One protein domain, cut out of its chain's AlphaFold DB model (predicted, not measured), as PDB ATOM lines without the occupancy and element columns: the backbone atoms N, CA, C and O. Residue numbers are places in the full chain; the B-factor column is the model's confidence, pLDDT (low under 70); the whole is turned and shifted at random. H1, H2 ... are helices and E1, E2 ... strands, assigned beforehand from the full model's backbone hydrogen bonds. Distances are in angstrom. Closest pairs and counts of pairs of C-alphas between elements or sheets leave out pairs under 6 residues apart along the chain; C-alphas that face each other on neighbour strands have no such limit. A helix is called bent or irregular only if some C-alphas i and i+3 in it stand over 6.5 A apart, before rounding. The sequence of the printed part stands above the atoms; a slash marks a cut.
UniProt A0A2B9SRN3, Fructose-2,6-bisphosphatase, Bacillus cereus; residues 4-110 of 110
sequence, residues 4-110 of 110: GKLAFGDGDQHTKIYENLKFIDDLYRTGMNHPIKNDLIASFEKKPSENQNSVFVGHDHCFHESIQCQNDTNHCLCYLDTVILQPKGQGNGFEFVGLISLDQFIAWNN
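Overview. This is residues 4 to 110 of the 110 residues of the protein "Fructose-2,6-bisphosphatase" of Bacillus cereus (UniProt A0A2B9SRN3). A two-stranded hairpin, E1 and E2, lies near the middle of the model, with the helices H3 and H2, about perpendicular to each other, towards its turn end and the short helix H4 following from its other end. A long winding stretch with no named element, residues 46 to 81, joins H3 to E1, and residues 9 to 14, after the short helix H1, stick out. The printed part has 107 residues, with four named helices and two named strands in the order H1, H2, H3, E1, E2, H4; the sheet order is E1 - E2, antiparallel. The class is mixed, helices and strands, with under half of the residues in named elements. The whole is compact, with a radius of gyration of the C-alphas of 14.7 A and spans of 44 by 36 by 25 A.

Along the chain. E1 is residues 82 to 87, 15.6 A from first to last C-alpha, beginning at C-alpha 82 (-17.408, -10.978, 45.707). E2 is residues 94 to 100, 17.5 A long. H3, residues 35 to 45, measures 15.3 A, and H2, residues 19 to 28, measures 18.0 A. H2 is irregular: C-alphas 22 and 25 are 8.0 A apart. H1 is residues 4 to 8, 6.1 A long, from C-alpha 4 at (-20.666, -22.242, 38.344). H4 is residues 102 to 109, 10.9 A long, ending at C-alpha 109 (-15.936, -1.157, 33.623).

Arrangement. E1 and E2 form a hairpin of antiparallel neighbours, their directions at 156 degrees. C-alphas 87 and 94 face each other at 4.3 A. N 84 and O 98 are within hydrogen-bond range at 2.8 A, as are N 97 and O 84 at 2.9 A. The closest C-alphas of H3 and E1 are those of Glu 45 and Pro 87, 4.6 A apart; those of H3 and E2 are Glu 45 and Phe 94, 5.4 A apart. H2 and H3 touch, closest at the C-alphas of Leu 27 and Lys 37, 5.4 A apart, and their lines are about perpendicular at 88 degrees. H2 is apart from E1 and E2. H4 touches no helix, and it is only just apart from E1, the closest C-alphas being 8.0 A from each other. H1 touches no helix and is apart from both strands. Every O i to N i+4 pair is within hydrogen-bond range in H1, H3 and H4; in H2 it is 0 of 6, with 4 of 7 O i to N i+3 pairs in range.

Size, cuts and confidence. The two C-alphas farthest apart are those of Gly 31 and Asn 110, at 47.0 A. The printed part has no cut and ends at the chain's last residue, 110. The link from H3 to E1, 36 residues, is long; that from E2 to H4 is tight; the others are short. The mean pLDDT of the printed part is 85.2, and residues 4 to 15, 30 to 33 and 110 are under 70.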
ATOM      1  N   GLY A   4     -21.974 -22.312  39.003       61.56
ATOM      2  CA  GLY A   4     -20.666 -22.242  38.344       61.56
ATOM      3  C   GLY A   4     -20.716 -22.508  36.835       61.56
ATOM      4  O   GLY A   4     -20.009 -21.855  36.074       61.56
ATOM      5  N   LYS A   5     -21.600 -23.403  36.376       65.38
ATOM      6  CA  LYS A   5     -21.785 -23.672  34.940       65.38
ATOM      7  C   LYS A   5     -22.484 -22.524  34.224       65.38
ATOM      8  O   LYS A   5     -22.190 -22.257  33.067       65.38
ATOM      9  N   LEU A   6     -23.398 -21.836  34.907       65.81
ATOM     10  CA  LEU A   6     -24.023 -20.628  34.370       65.81
ATOM     11  C   LEU A   6     -23.033 -19.473  34.258       65.81
ATOM     12  O   LEU A   6     -23.052 -18.759  33.263       65.81
ATOM     13  N   ALA A   7     -22.187 -19.302  35.274       63.81
ATOM     14  CA  ALA A   7     -21.221 -18.214  35.320       63.81
ATOM     15  C   ALA A   7     -20.084 -18.384  34.299       63.81
ATOM     16  O   ALA A   7     -19.624 -17.390  33.744       63.81
ATOM     17  N   PHE A   8     -19.640 -19.621  34.031       68.88
ATOM     18  CA  PHE A   8     -18.417 -19.873  33.251       68.88
ATOM     19  C   PHE A   8     -18.564 -20.866  32.082       68.88
ATOM     20  O   PHE A   8     -17.581 -21.151  31.402       68.88
ATOM     21  N   GLY A   9     -19.771 -21.371  31.809       63.62
ATOM     22  CA  GLY A   9     -20.051 -22.323  30.726       63.62
ATOM     23  C   GLY A   9     -19.683 -23.784  31.035       63.62
ATOM     24  O   GLY A   9     -19.034 -24.100  32.032       63.62
ATOM     25  N   ASP A  10     -20.108 -24.701  30.159       60.97
ATOM     26  CA  ASP A  10     -19.648 -26.096  30.133       60.97
ATOM     27  C   ASP A  10     -18.417 -26.189  29.210       60.97
ATOM     28  O   ASP A  10     -18.558 -26.019  28.000       60.97
ATOM     29  N   GLY A  11     -17.214 -26.468  29.735       53.56
ATOM     30  CA  GLY A  11     -16.091 -26.834  28.855       53.56
ATOM     31  C   GLY A  11     -14.663 -26.541  29.309       53.56
ATOM     32  O   GLY A  11     -13.743 -27.037  28.660       53.56
ATOM     33  N   ASP A  12     -14.435 -25.789  30.388       58.91
ATOM     34  CA  ASP A  12     -13.067 -25.521  30.845       58.91
ATOM     35  C   ASP A  12     -12.573 -26.583  31.848       58.91
ATOM     36  O   ASP A  12     -13.232 -26.874  32.845       58.91
ATOM     37  N   GLN A  13     -11.384 -27.144  31.604       58.38
ATOM     38  CA  GLN A  13     -10.699 -28.080  32.508       58.38
ATOM     39  C   GLN A  13     -10.276 -27.415  33.829       58.38
ATOM     40  O   GLN A  13      -9.938 -28.106  34.797       58.38
ATOM     41  N   HIS A  14     -10.292 -26.080  33.876       62.38
ATOM     42  CA  HIS A  14      -9.997 -25.294  35.069       62.38
ATOM     43  C   HIS A  14     -11.220 -25.064  35.969       62.38
ATOM     44  O   HIS A  14     -11.047 -24.814  37.165       62.38
ATOM     45  N   THR A  15     -12.444 -25.240  35.456       68.31
ATOM     46  CA  THR A  15     -13.677 -25.130  36.247       68.31
ATOM     47  C   THR A  15     -14.016 -26.480  36.866       68.31
ATOM     48  O   THR A  15     -14.501 -27.397  36.204       68.31
ATOM     49  N   LYS A  16     -13.772 -26.617  38.171       73.31
ATOM     50  CA  LYS A  16     -14.165 -27.805  38.938       73.31
ATOM     51  C   LYS A  16     -15.439 -27.525  39.717       73.31
ATOM     52  O   LYS A  16     -15.520 -26.536  40.440       73.31
ATOM     53  N   ILE A  17     -16.410 -28.429  39.608       74.31
ATOM     54  CA  ILE A  17     -17.585 -28.410  40.481       74.31
ATOM     55  C   ILE A  17     -17.117 -28.805  41.876       74.31
ATOM     56  O   ILE A  17     -16.648 -29.926  42.091       74.31
ATOM     57  N   TYR A  18     -17.221 -27.869  42.814       82.19
ATOM     58  CA  TYR A  18     -16.906 -28.123  44.207       82.19
ATOM     59  C   TYR A  18     -18.191 -28.431  44.976       82.19
ATOM     60  O   TYR A  18     -18.822 -27.550  45.550       82.19
ATOM     61  N   GLU A  19     -18.580 -29.707  44.965       80.06
ATOM     62  CA  GLU A  19     -19.849 -30.204  45.523       80.06
ATOM     63  C   GLU A  19     -20.089 -29.821  46.985       80.06
ATOM     64  O   GLU A  19     -21.236 -29.687  47.404       80.06
ATOM     65  N   ASN A  20     -19.024 -29.642  47.768       84.44
ATOM     66  CA  ASN A  20     -19.135 -29.290  49.179       84.44
ATOM     67  C   ASN A  20     -19.511 -27.818  49.395       84.44
ATOM     68  O   ASN A  20     -20.053 -27.487  50.446       84.44
ATOM     69  N   LEU A  21     -19.305 -26.945  48.401       86.88
ATOM     70  CA  LEU A  21     -19.588 -25.511  48.507       86.88
ATOM     71  C   LEU A  21     -21.080 -25.200  48.693       86.88
ATOM     72  O   LEU A  21     -21.422 -24.166  49.253       86.88
ATOM     73  N   LYS A  22     -21.980 -26.112  48.305       83.31
ATOM     74  CA  LYS A  22     -23.420 -25.978  48.598       83.31
ATOM     75  C   LYS A  22     -23.753 -26.031  50.093       83.31
ATOM     76  O   LYS A  22     -24.857 -25.670  50.477       83.31
ATOM     77  N   PHE A  23     -22.810 -26.477  50.922       85.25
ATOM     78  CA  PHE A  23     -22.924 -26.547  52.378       85.25
ATOM     79  C   PHE A  23     -22.119 -25.442  53.074       85.25
ATOM     80  O   PHE A  23     -21.716 -25.600  54.223       85.25
ATOM     81  N   ILE A  24     -21.839 -24.333  52.384       87.94
ATOM     82  CA  ILE A  24     -21.053 -23.219  52.927       87.94
ATOM     83  C   ILE A  24     -21.630 -22.664  54.240       87.94
ATOM     84  O   ILE A  24     -20.871 -22.302  55.132       87.94
ATOM     85  N   ASP A  25     -22.947 -22.708  54.430       82.56
ATOM     86  CA  ASP A  25     -23.603 -22.305  55.684       82.56
ATOM     87  C   ASP A  25     -23.162 -23.124  56.905       82.56
ATOM     88  O   ASP A  25     -23.217 -22.652  58.043       82.56
ATOM     89  N   ASP A  26     -22.661 -24.342  56.694       79.31
ATOM     90  CA  ASP A  26     -22.202 -25.202  57.777       79.31
ATOM     91  C   ASP A  26     -20.791 -24.836  58.284       79.31
ATOM     92  O   ASP A  26     -20.353 -25.389  59.301       79.31
ATOM     93  N   LEU A  27     -20.086 -23.877  57.657       78.75
ATOM     94  CA  LEU A  27     -18.719 -23.471  58.031       78.75
ATOM     95  C   LEU A  27     -18.601 -23.098  59.520       78.75
ATOM     96  O   LEU A  27     -17.654 -23.501  60.199       78.75
ATOM     97  N   TYR A  28     -19.596 -22.385  60.054       73.56
ATOM     98  CA  TYR A  28     -19.599 -21.890  61.436       73.56
ATOM     99  C   TYR A  28     -20.573 -22.618  62.362       73.56
ATOM    100  O   TYR A  28     -20.643 -22.305  63.552       73.56
ATOM    101  N   ARG A  29     -21.274 -23.650  61.878       72.81
ATOM    102  CA  ARG A  29     -22.144 -24.455  62.740       72.81
ATOM    103  C   ARG A  29     -21.313 -25.182  63.799       72.81
ATOM    104  O   ARG A  29     -20.352 -25.901  63.499       72.81
ATOM    105  N   THR A  30     -21.658 -24.953  65.061       68.50
ATOM    106  CA  THR A  30     -21.033 -25.595  66.221       68.50
ATOM    107  C   THR A  30     -21.544 -27.029  66.373       68.50
ATOM    108  O   THR A  30     -22.635 -27.370  65.922       68.50
ATOM    109  N   GLY A  31     -20.732 -27.918  66.952       65.44
ATOM    110  CA  GLY A  31     -21.110 -29.323  67.180       65.44
ATOM    111  C   GLY A  31     -21.067 -30.233  65.944       65.44
ATOM    112  O   GLY A  31     -21.099 -31.451  66.096       65.44
ATOM    113  N   MET A  32     -20.910 -29.680  64.737       62.00
ATOM    114  CA  MET A  32     -20.606 -30.465  63.542       62.00
ATOM    115  C   MET A  32     -19.095 -30.656  63.405       62.00
ATOM    116  O   MET A  32     -18.390 -29.804  62.868       62.00
ATOM    117  N   ASN A  33     -18.590 -31.803  63.861       61.81
ATOM    118  CA  ASN A  33     -17.302 -32.317  63.394       61.81
ATOM    119  C   ASN A  33     -17.538 -33.088  62.086       61.81
ATOM    120  O   ASN A  33     -17.445 -34.314  62.039       61.81
ATOM    121  N   HIS A  34     -17.998 -32.370  61.058       73.19
ATOM    122  CA  HIS A  34     -18.425 -32.966  59.798       73.19
ATOM    123  C   HIS A  34     -17.287 -32.880  58.769       73.19
ATOM    124  O   HIS A  34     -16.740 -31.791  58.582       73.19
ATOM    125  N   PRO A  35     -16.939 -33.971  58.059       82.12
ATOM    126  CA  PRO A  35     -15.887 -33.968  57.037       82.12
ATOM    127  C   PRO A  35     -16.019 -32.839  56.002       82.12
ATOM    128  O   PRO A  35     -15.015 -32.269  55.593       82.12
ATOM    129  N   ILE A  36     -17.254 -32.464  55.651       83.88
ATOM    130  CA  ILE A  36     -17.556 -31.359  54.720       83.88
ATOM    131  C   ILE A  36     -17.058 -30.009  55.250       83.88
ATOM    132  O   ILE A  36     -16.449 -29.251  54.505       83.88
ATOM    133  N   LYS A  37     -17.258 -29.712  56.540       85.69
ATOM    134  CA  LYS A  37     -16.791 -28.459  57.148       85.69
ATOM    135  C   LYS A  37     -15.269 -28.357  57.104       85.69
ATOM    136  O   LYS A  37     -14.732 -27.313  56.747       85.69
ATOM    137  N   ASN A  38     -14.580 -29.445  57.447       87.50
ATOM    138  CA  ASN A  38     -13.118 -29.478  57.430       87.50
ATOM    139  C   ASN A  38     -12.571 -29.319  56.004       87.50
ATOM    140  O   ASN A  38     -11.580 -28.624  55.812       87.50
ATOM    141  N   ASP A  39     -13.233 -29.918  55.015       89.62
ATOM    142  CA  ASP A  39     -12.874 -29.778  53.603       89.62
ATOM    143  C   ASP A  39     -13.099 -28.348  53.073       89.62
ATOM    144  O   ASP A  39     -12.236 -27.807  52.377       89.62
ATOM    145  N   LEU A  40     -14.201 -27.695  53.465       89.88
ATOM    146  CA  LEU A  40     -14.472 -26.292  53.131       89.88
ATOM    147  C   LEU A  40     -13.417 -25.356  53.723       89.88
ATOM    148  O   LEU A  40     -12.835 -24.546  53.002       89.88
ATOM    149  N   ILE A  41     -13.130 -25.497  55.021       90.38
ATOM    150  CA  ILE A  41     -12.092 -24.707  55.696       90.38
ATOM    151  C   ILE A  41     -10.746 -24.927  55.005       90.38
ATOM    152  O   ILE A  41     -10.096 -23.958  54.618       90.38
ATOM    153  N   ALA A  42     -10.356 -26.183  54.770       91.81
ATOM    154  CA  ALA A  42      -9.105 -26.504  54.090       91.81
ATOM    155  C   ALA A  42      -9.017 -25.874  52.690       91.81
ATOM    156  O   ALA A  42      -7.949 -25.403  52.294       91.81
ATOM    157  N   SER A  43     -10.129 -25.815  51.956       91.56
ATOM    158  CA  SER A  43     -10.186 -25.178  50.637       91.56
ATOM    159  C   SER A  43      -9.941 -23.670  50.699       91.56
ATOM    160  O   SER A  43      -9.212 -23.150  49.855       91.56
ATOM    161  N   PHE A  44     -10.473 -22.975  51.709       93.19
ATOM    162  CA  PHE A  44     -10.235 -21.538  51.906       93.19
ATOM    163  C   PHE A  44      -8.867 -21.220  52.529       93.19
ATOM    164  O   PHE A  44      -8.341 -20.127  52.337       93.19
ATOM    165  N   GLU A  45      -8.257 -22.163  53.249       95.25
ATOM    166  CA  GLU A  45      -6.896 -22.035  53.791       95.25
ATOM    167  C   GLU A  45      -5.800 -22.280  52.748       95.25
ATOM    168  O   GLU A  45      -4.649 -21.854  52.923       95.25
ATOM    169  N   LYS A  46      -6.127 -23.007  51.675       94.25
ATOM    170  CA  LYS A  46      -5.169 -23.395  50.647       94.25
ATOM    171  C   LYS A  46      -4.695 -22.170  49.875       94.25
ATOM    172  O   LYS A  46      -5.460 -21.505  49.183       94.25
ATOM    173  N   LYS A  47      -3.386 -21.913  49.931       93.88
ATOM    174  CA  LYS A  47      -2.764 -20.884  49.097       93.88
ATOM    175  C   LYS A  47      -2.811 -21.323  47.625       93.88
ATOM    176  O   LYS A  47      -2.385 -22.447  47.334       93.88
ATOM    177  N   PRO A  48      -3.313 -20.479  46.708       89.81
ATOM    178  CA  PRO A  48      -3.173 -20.728  45.281       89.81
ATOM    179  C   PRO A  48      -1.690 -20.715  44.879       89.81
ATOM    180  O   PRO A  48      -0.830 -20.259  45.636       89.81
ATOM    181  N   SER A  49      -1.387 -21.237  43.688       89.12
ATOM    182  CA  SER A  49      -0.037 -21.163  43.116       89.12
ATOM    183  C   SER A  49       0.432 -19.710  43.007       89.12
ATOM    184  O   SER A  49      -0.385 -18.790  42.932       89.12
ATOM    185  N   GLU A  50       1.749 -19.500  42.964       87.75
ATOM    186  CA  GLU A  50       2.320 -18.156  42.841       87.75
ATOM    187  C   GLU A  50       1.703 -17.382  41.667       87.75
ATOM    188  O   GLU A  50       1.569 -17.900  40.557       87.75
ATOM    189  N   ASN A  51       1.336 -16.123  41.931       85.50
ATOM    190  CA  ASN A  51       0.702 -15.200  40.983       85.50
ATOM    191  C   ASN A  51      -0.682 -15.635  40.461       85.50
ATOM    192  O   ASN A  51      -1.120 -15.151  39.418       85.50
ATOM    193  N   GLN A  52      -1.386 -16.524  41.168       88.94
ATOM    194  CA  GLN A  52      -2.750 -16.936  40.827       88.94
ATOM    195  C   GLN A  52      -3.730 -16.654  41.969       88.94
ATOM    196  O   GLN A  52      -3.358 -16.637  43.139       88.94
ATOM    197  N   ASN A  53      -5.006 -16.496  41.616       90.38
ATOM    198  CA  ASN A  53      -6.124 -16.471  42.555       90.38
ATOM    199  C   ASN A  53      -6.989 -17.719  42.348       90.38
ATOM    200  O   ASN A  53      -7.075 -18.244  41.239       90.38
ATOM    201  N   SER A  54      -7.644 -18.189  43.408       90.75
ATOM    202  CA  SER A  54      -8.716 -19.184  43.306       90.75
ATOM    203  C   SER A  54     -10.057 -18.484  43.464       90.75
ATOM    204  O   SER A  54     -10.232 -17.701  44.393       90.75
ATOM    205  N   VAL A  55     -10.987 -18.762  42.553       89.62
ATOM    206  CA  VAL A  55     -12.339 -18.198  42.576       89.62
ATOM    207  C   VAL A  55     -13.318 -19.305  42.927       89.62
ATOM    208  O   VAL A  55     -13.315 -20.369  42.308       89.62
ATOM    209  N   PHE A  56     -14.160 -19.040  43.919       89.94
ATOM    210  CA  PHE A  56     -15.249 -19.913  44.331       89.94
ATOM    211  C   PHE A  56     -16.566 -19.216  44.005       89.94
ATOM    212  O   PHE A  56     -16.733 -18.041  44.316       89.94
ATOM    213  N   VAL A  57     -17.501 -19.940  43.393       87.25
ATOM    214  CA  VAL A  57     -18.857 -19.442  43.132       87.25
ATOM    215  C   VAL A  57     -19.832 -20.322  43.886       87.25
ATOM    216  O   VAL A  57     -19.982 -21.500  43.567       87.25
ATOM    217  N   GLY A  58     -20.459 -19.743  44.904       87.94
ATOM    218  CA  GLY A  58     -21.328 -20.445  45.840       87.94
ATOM    219  C   GLY A  58     -22.554 -19.625  46.221       87.94
ATOM    220  O   GLY A  58     -22.919 -18.670  45.536       87.94
ATOM    221  N   HIS A  59     -23.196 -20.045  47.307       86.94
ATOM    222  CA  HIS A  59     -24.341 -19.356  47.896       86.94
ATOM    223  C   HIS A  59     -23.897 -18.298  48.916       86.94
ATOM    224  O   HIS A  59     -22.714 -18.208  49.247       86.94
ATOM    225  N   ASP A  60     -24.858 -17.490  49.369       88.94
ATOM    226  CA  ASP A  60     -24.668 -16.475  50.408       88.94
ATOM    227  C   ASP A  60     -23.989 -17.066  51.655       88.94
ATOM    228  O   ASP A  60     -24.307 -18.177  52.066       88.94
ATOM    229  N   HIS A  61     -23.034 -16.332  52.229       90.75
ATOM    230  CA  HIS A  61     -22.368 -16.701  53.474       90.75
ATOM    231  C   HIS A  61     -21.748 -15.480  54.165       90.75
ATOM    232  O   HIS A  61     -21.043 -14.674  53.553       90.75
ATOM    233  N   CYS A  62     -21.943 -15.381  55.479       91.19
ATOM    234  CA  CYS A  62     -21.458 -14.273  56.299       91.19
ATOM    235  C   CYS A  62     -20.001 -14.495  56.736       91.19
ATOM    236  O   CYS A  62     -19.731 -15.000  57.825       91.19
ATOM    237  N   PHE A  63     -19.038 -14.112  55.896       91.25
ATOM    238  CA  PHE A  63     -17.607 -14.239  56.219       91.25
ATOM    239  C   PHE A  63     -17.102 -13.233  57.262       91.25
ATOM    240  O   PHE A  63     -16.041 -13.447  57.848       91.25
ATOM    241  N   HIS A  64     -17.836 -12.142  57.487       91.69
ATOM    242  CA  HIS A  64     -17.506 -11.121  58.475       91.69
ATOM    243  C   HIS A  64     -18.787 -10.444  58.978       91.69
ATOM    244  O   HIS A  64     -19.716 -10.222  58.204       91.69
ATOM    245  N   GLU A  65     -18.831 -10.085  60.263       88.75
ATOM    246  CA  GLU A  65     -20.021  -9.513  60.919       88.75
ATOM    247  C   GLU A  65     -20.444  -8.142  60.369       88.75
ATOM    248  O   GLU A  65     -21.589  -7.732  60.513       88.75
ATOM    249  N   SER A  66     -19.520  -7.427  59.721       88.56
ATOM    250  CA  SER A  66     -19.791  -6.118  59.120       88.56
ATOM    251  C   SER A  66     -20.462  -6.196  57.746       88.56
ATOM    252  O   SER A  66     -20.701  -5.154  57.138       88.56
ATOM    253  N   ILE A  67     -20.666  -7.398  57.202       91.75
ATOM    254  CA  ILE A  67     -21.213  -7.600  55.862       91.75
ATOM    255  C   ILE A  67     -22.724  -7.810  55.971       91.75
ATOM    256  O   ILE A  67     -23.180  -8.695  56.689       91.75
ATOM    257  N   GLN A  68     -23.485  -7.004  55.236       93.19
ATOM    258  CA  GLN A  68     -24.936  -7.109  55.137       93.19
ATOM    259  C   GLN A  68     -25.379  -6.618  53.761       93.19
ATOM    260  O   GLN A  68     -24.993  -5.518  53.348       93.19
ATOM    261  N   CYS A  69     -26.234  -7.383  53.079       93.62
ATOM    262  CA  CYS A  69     -26.778  -6.947  51.805       93.62
ATOM    263  C   CYS A  69     -27.693  -5.736  52.017       93.62
ATOM    264  O   CYS A  69     -28.608  -5.755  52.841       93.62
ATOM    265  N   GLN A  70     -27.461  -4.675  51.246       88.69
ATOM    266  CA  GLN A  70     -28.230  -3.431  51.355       88.69
ATOM    267  C   GLN A  70     -29.655  -3.560  50.797       88.69
ATOM    268  O   GLN A  70     -30.541  -2.813  51.204       88.69
ATOM    269  N   ASN A  71     -29.877  -4.517  49.889       88.25
ATOM    270  CA  ASN A  71     -31.164  -4.735  49.227       88.25
ATOM    271  C   ASN A  71     -32.036  -5.794  49.923       88.25
ATOM    272  O   ASN A  71     -33.242  -5.828  49.688       88.25
ATOM    273  N   ASP A  72     -31.444  -6.648  50.765       88.31
ATOM    274  CA  ASP A  72     -32.156  -7.676  51.528       88.31
ATOM    275  C   ASP A  72     -31.437  -7.963  52.849       88.31
ATOM    276  O   ASP A  72     -30.367  -8.570  52.887       88.31
ATOM    277  N   THR A  73     -32.045  -7.554  53.961       88.19
ATOM    278  CA  THR A  73     -31.453  -7.723  55.294       88.19
ATOM    279  C   THR A  73     -31.441  -9.174  55.781       88.19
ATOM    280  O   THR A  73     -30.855  -9.459  56.823       88.19
ATOM    281  N   ASN A  74     -32.087 -10.103  55.070       89.62
ATOM    282  CA  ASN A  74     -32.024 -11.530  55.392       89.62
ATOM    283  C   ASN A  74     -30.776 -12.214  54.817       89.62
ATOM    284  O   ASN A  74     -30.534 -13.376  55.136       89.62
ATOM    285  N   HIS A  75     -30.000 -11.504  53.991       90.12
ATOM    286  CA  HIS A  75     -28.823 -12.027  53.307       90.12
ATOM    287  C   HIS A  75     -27.570 -11.229  53.640       90.12
ATOM    288  O   HIS A  75     -27.591  -9.997  53.690       90.12
ATOM    289  N   CYS A  76     -26.452 -11.923  53.821       92.38
ATOM    290  CA  CYS A  76     -25.182 -11.254  54.077       92.38
ATOM    291  C   CYS A  76     -24.631 -10.622  52.802       92.38
ATOM    292  O   CYS A  76     -24.259  -9.452  52.807       92.38
ATOM    293  N   LEU A  77     -24.633 -11.361  51.699       93.19
ATOM    294  CA  LEU A  77     -24.133 -10.921  50.404       93.19
ATOM    295  C   LEU A  77     -25.288 -10.565  49.469       93.19
ATOM    296  O   LEU A  77     -26.271 -11.300  49.363       93.19
ATOM    297  N   CYS A  78     -25.167  -9.444  48.760       93.19
ATOM    298  CA  CYS A  78     -26.040  -9.157  47.634       93.19
ATOM    299  C   CYS A  78     -25.651 -10.002  46.411       93.19
ATOM    300  O   CYS A  78     -24.601 -10.644  46.349       93.19
ATOM    301  N   TYR A  79     -26.524 -10.011  45.404       89.19
ATOM    302  CA  TYR A  79     -26.261 -10.710  44.150       89.19
ATOM    303  C   TYR A  79     -24.943 -10.245  43.506       89.19
ATOM    304  O   TYR A  79     -24.752  -9.052  43.279       89.19
ATOM    305  N   LEU A  80     -24.075 -11.210  43.172       89.00
ATOM    306  CA  LEU A  80     -22.735 -11.013  42.592       89.00
ATOM    307  C   LEU A  80     -21.742 -10.226  43.458       89.00
ATOM    308  O   LEU A  80     -20.677  -9.840  42.968       89.00
ATOM    309  N   ASP A  81     -22.023 -10.062  44.747       93.31
ATOM    310  CA  ASP A  81     -20.995  -9.628  45.680       93.31
ATOM    311  C   ASP A  81     -19.854 -10.655  45.724       93.31
ATOM    312  O   ASP A  81     -20.063 -11.868  45.784       93.31
ATOM    313  N   THR A  82     -18.621 -10.160  45.688       94.25
ATOM    314  CA  THR A  82     -17.408 -10.978  45.707       94.25
ATOM    315  C   THR A  82     -16.626 -10.719  46.984       94.25
ATOM    316  O   THR A  82     -16.125  -9.618  47.215       94.25
ATOM    317  N   VAL A  83     -16.492 -11.755  47.810       95.31
ATOM    318  CA  VAL A  83     -15.687 -11.720  49.035       95.31
ATOM    319  C   VAL A  83     -14.232 -12.044  48.710       95.31
ATOM    320  O   VAL A  83     -13.938 -13.040  48.050       95.31
ATOM    321  N   ILE A  84     -13.312 -11.225  49.215       96.00
ATOM    322  CA  ILE A  84     -11.872 -11.441  49.095       96.00
ATOM    323  C   ILE A  84     -11.351 -12.042  50.395       96.00
ATOM    324  O   ILE A  84     -11.431 -11.422  51.458       96.00
ATOM    325  N   LEU A  85     -10.798 -13.248  50.291       95.75
ATOM    326  CA  LEU A  85     -10.180 -13.963  51.400       95.75
ATOM    327  C   LEU A  85      -8.677 -14.113  51.163       95.75
ATOM    328  O   LEU A  85      -8.246 -14.490  50.074       95.75
ATOM    329  N   GLN A  86      -7.883 -13.875  52.205       96.44
ATOM    330  CA  GLN A  86      -6.450 -14.137  52.217       96.44
ATOM    331  C   GLN A  86      -6.169 -15.464  52.938       96.44
ATOM    332  O   GLN A  86      -6.236 -15.507  54.171       96.44
ATOM    333  N   PRO A  87      -5.803 -16.546  52.225       96.12
ATOM    334  CA  PRO A  87      -5.371 -17.786  52.861       96.12
ATOM    335  C   PRO A  87      -4.061 -17.577  53.629       96.12
ATOM    336  O   PRO A  87      -3.083 -17.049  53.082       96.12
ATOM    337  N   LYS A  88      -4.002 -18.049  54.881       95.94
ATOM    338  CA  LYS A  88      -2.775 -18.038  55.703       95.94
ATOM    339  C   LYS A  88      -1.965 -19.328  55.559       95.94
ATOM    340  O   LYS A  88      -0.797 -19.371  55.940       95.94
ATOM    341  N   GLY A  89      -2.517 -20.323  54.863       93.44
ATOM    342  CA  GLY A  89      -1.939 -21.649  54.657       93.44
ATOM    343  C   GLY A  89      -2.672 -22.701  55.483       93.44
ATOM    344  O   GLY A  89      -3.336 -22.368  56.460       93.44
ATOM    345  N   GLN A  90      -2.520 -23.970  55.103       93.94
ATOM    346  CA  GLN A  90      -3.230 -25.090  55.724       93.94
ATOM    347  C   GLN A  90      -3.094 -25.087  57.256       93.94
ATOM    348  O   GLN A  90      -1.978 -25.041  57.774       93.94
ATOM    349  N   GLY A  91      -4.225 -25.138  57.963       92.81
ATOM    350  CA  GLY A  91      -4.321 -25.118  59.423       92.81
ATOM    351  C   GLY A  91      -4.129 -23.749  60.083       92.81
ATOM    352  O   GLY A  91      -4.171 -23.670  61.309       92.81
ATOM    353  N   ASN A  92      -3.901 -22.681  59.310       95.00
ATOM    354  CA  ASN A  92      -3.682 -21.323  59.825       95.00
ATOM    355  C   ASN A  92      -4.869 -20.381  59.567       95.00
ATOM    356  O   ASN A  92      -4.767 -19.178  59.819       95.00
ATOM    357  N   GLY A  93      -5.980 -20.904  59.051       93.56
ATOM    358  CA  GLY A  93      -7.147 -20.126  58.674       93.56
ATOM    359  C   GLY A  93      -6.947 -19.266  57.425       93.56
ATOM    360  O   GLY A  93      -5.971 -19.354  56.667       93.56
ATOM    361  N   PHE A  94      -7.925 -18.398  57.228       94.75
ATOM    362  CA  PHE A  94      -7.954 -17.364  56.210       94.75
ATOM    363  C   PHE A  94      -8.486 -16.079  56.847       94.75
ATOM    364  O   PHE A  94      -9.026 -16.091  57.952       94.75
ATOM    365  N   GLU A  95      -8.294 -14.958  56.171       95.62
ATOM    366  CA  GLU A  95      -8.722 -13.646  56.647       95.62
ATOM    367  C   GLU A  95      -9.625 -12.974  55.628       95.62
ATOM    368  O   GLU A  95      -9.350 -13.019  54.431       95.62
ATOM    369  N   PHE A  96     -10.695 -12.352  56.112       95.38
ATOM    370  CA  PHE A  96     -11.520 -11.477  55.297       95.38
ATOM    371  C   PHE A  96     -10.754 -10.185  55.000       95.38
ATOM    372  O   PHE A  96     -10.374  -9.462  55.918       95.38
ATOM    373  N   VAL A  97     -10.529  -9.905  53.717       96.62
ATOM    374  CA  VAL A  97      -9.794  -8.717  53.254       96.62
ATOM    375  C   VAL A  97     -10.751  -7.623  52.806       96.62
ATOM    376  O   VAL A  97     -10.486  -6.440  53.008       96.62
ATOM    377  N   GLY A  98     -11.857  -8.001  52.170       95.69
ATOM    378  CA  GLY A  98     -12.799  -7.031  51.644       95.69
ATOM    379  C   GLY A  98     -13.923  -7.648  50.832       95.69
ATOM    380  O   GLY A  98     -13.981  -8.858  50.609       95.69
ATOM    381  N   LEU A  99     -14.813  -6.770  50.389       95.56
ATOM    382  CA  LEU A  99     -15.989  -7.070  49.590       95.56
ATOM    383  C   LEU A  99     -15.964  -6.177  48.351       95.56
ATOM    384  O   LEU A  99     -15.728  -4.975  48.478       95.56
ATOM    385  N   ILE A 100     -16.213  -6.761  47.184       94.94
ATOM    386  CA  ILE A 100     -16.438  -6.032  45.936       94.94
ATOM    387  C   ILE A 100     -17.896  -6.242  45.544       94.94
ATOM    388  O   ILE A 100     -18.295  -7.379  45.289       94.94
ATOM    389  N   SER A 101     -18.688  -5.172  45.511       93.69
ATOM    390  CA  SER A 101     -20.091  -5.260  45.105       93.69
ATOM    391  C   SER A 101     -20.262  -5.243  43.588       93.69
ATOM    392  O   SER A 101     -19.384  -4.783  42.848       93.69
ATOM    393  N   LEU A 102     -21.428  -5.684  43.108       91.25
ATOM    394  CA  LEU A 102     -21.785  -5.566  41.691       91.25
ATOM    395  C   LEU A 102     -21.685  -4.114  41.186       91.25
ATOM    396  O   LEU A 102     -21.141  -3.874  40.110       91.25
ATOM    397  N   ASP A 103     -22.142  -3.142  41.977       91.31
ATOM    398  CA  ASP A 103     -22.067  -1.722  41.615       91.31
ATOM    399  C   ASP A 103     -20.619  -1.247  41.445       91.31
ATOM    400  O   ASP A 103     -20.320  -0.473  40.533       91.31
ATOM    401  N   GLN A 104     -19.694  -1.744  42.273       91.94
ATOM    402  CA  GLN A 104     -18.267  -1.451  42.122       91.94
ATOM    403  C   GLN A 104     -17.693  -2.073  40.844       91.94
ATOM    404  O   GLN A 104     -16.969  -1.389  40.121       91.94
ATOM    405  N   PHE A 105     -18.053  -3.318  40.517       90.19
ATOM    406  CA  PHE A 105     -17.665  -3.929  39.241       90.19
ATOM    407  C   PHE A 105     -18.167  -3.122  38.040       90.19
ATOM    408  O   PHE A 105     -17.423  -2.913  37.082       90.19
ATOM    409  N   ILE A 106     -19.416  -2.649  38.083       91.69
ATOM    410  CA  ILE A 106     -19.993  -1.811  37.024       91.69
ATOM    411  C   ILE A 106     -19.238  -0.479  36.925       91.69
ATOM    412  O   ILE A 106     -18.932  -0.037  35.820       91.69
ATOM    413  N   ALA A 107     -18.905   0.146  38.056       93.75
ATOM    414  CA  ALA A 107     -18.183   1.414  38.083       93.75
ATOM    415  C   ALA A 107     -16.753   1.318  37.526       93.75
ATOM    416  O   ALA A 107     -16.267   2.298  36.980       93.75
ATOM    417  N   TRP A 108     -16.075   0.172  37.646       90.88
ATOM    418  CA  TRP A 108     -14.728  -0.025  37.083       90.88
ATOM    419  C   TRP A 108     -14.708  -0.317  35.584       90.88
ATOM    420  O   TRP A 108     -13.680  -0.122  34.939       90.88
ATOM    421  N   ASN A 109     -15.815  -0.821  35.041       79.69
ATOM    422  CA  ASN A 109     -15.936  -1.157  33.623       79.69
ATOM    423  C   ASN A 109     -16.400   0.022  32.752       79.69
ATOM    424  O   ASN A 109     -16.432  -0.115  31.528       79.69
ATOM    425  N   ASN A 110     -16.769   1.144  33.374       60.47
ATOM    426  CA  ASN A 110     -17.167   2.391  32.719       60.47
ATOM    427  C   ASN A 110     -16.081   3.456  32.881       60.47
ATOM    428  O   ASN A 110     -15.924   4.263  31.938       60.47
TER     429      ASN A 110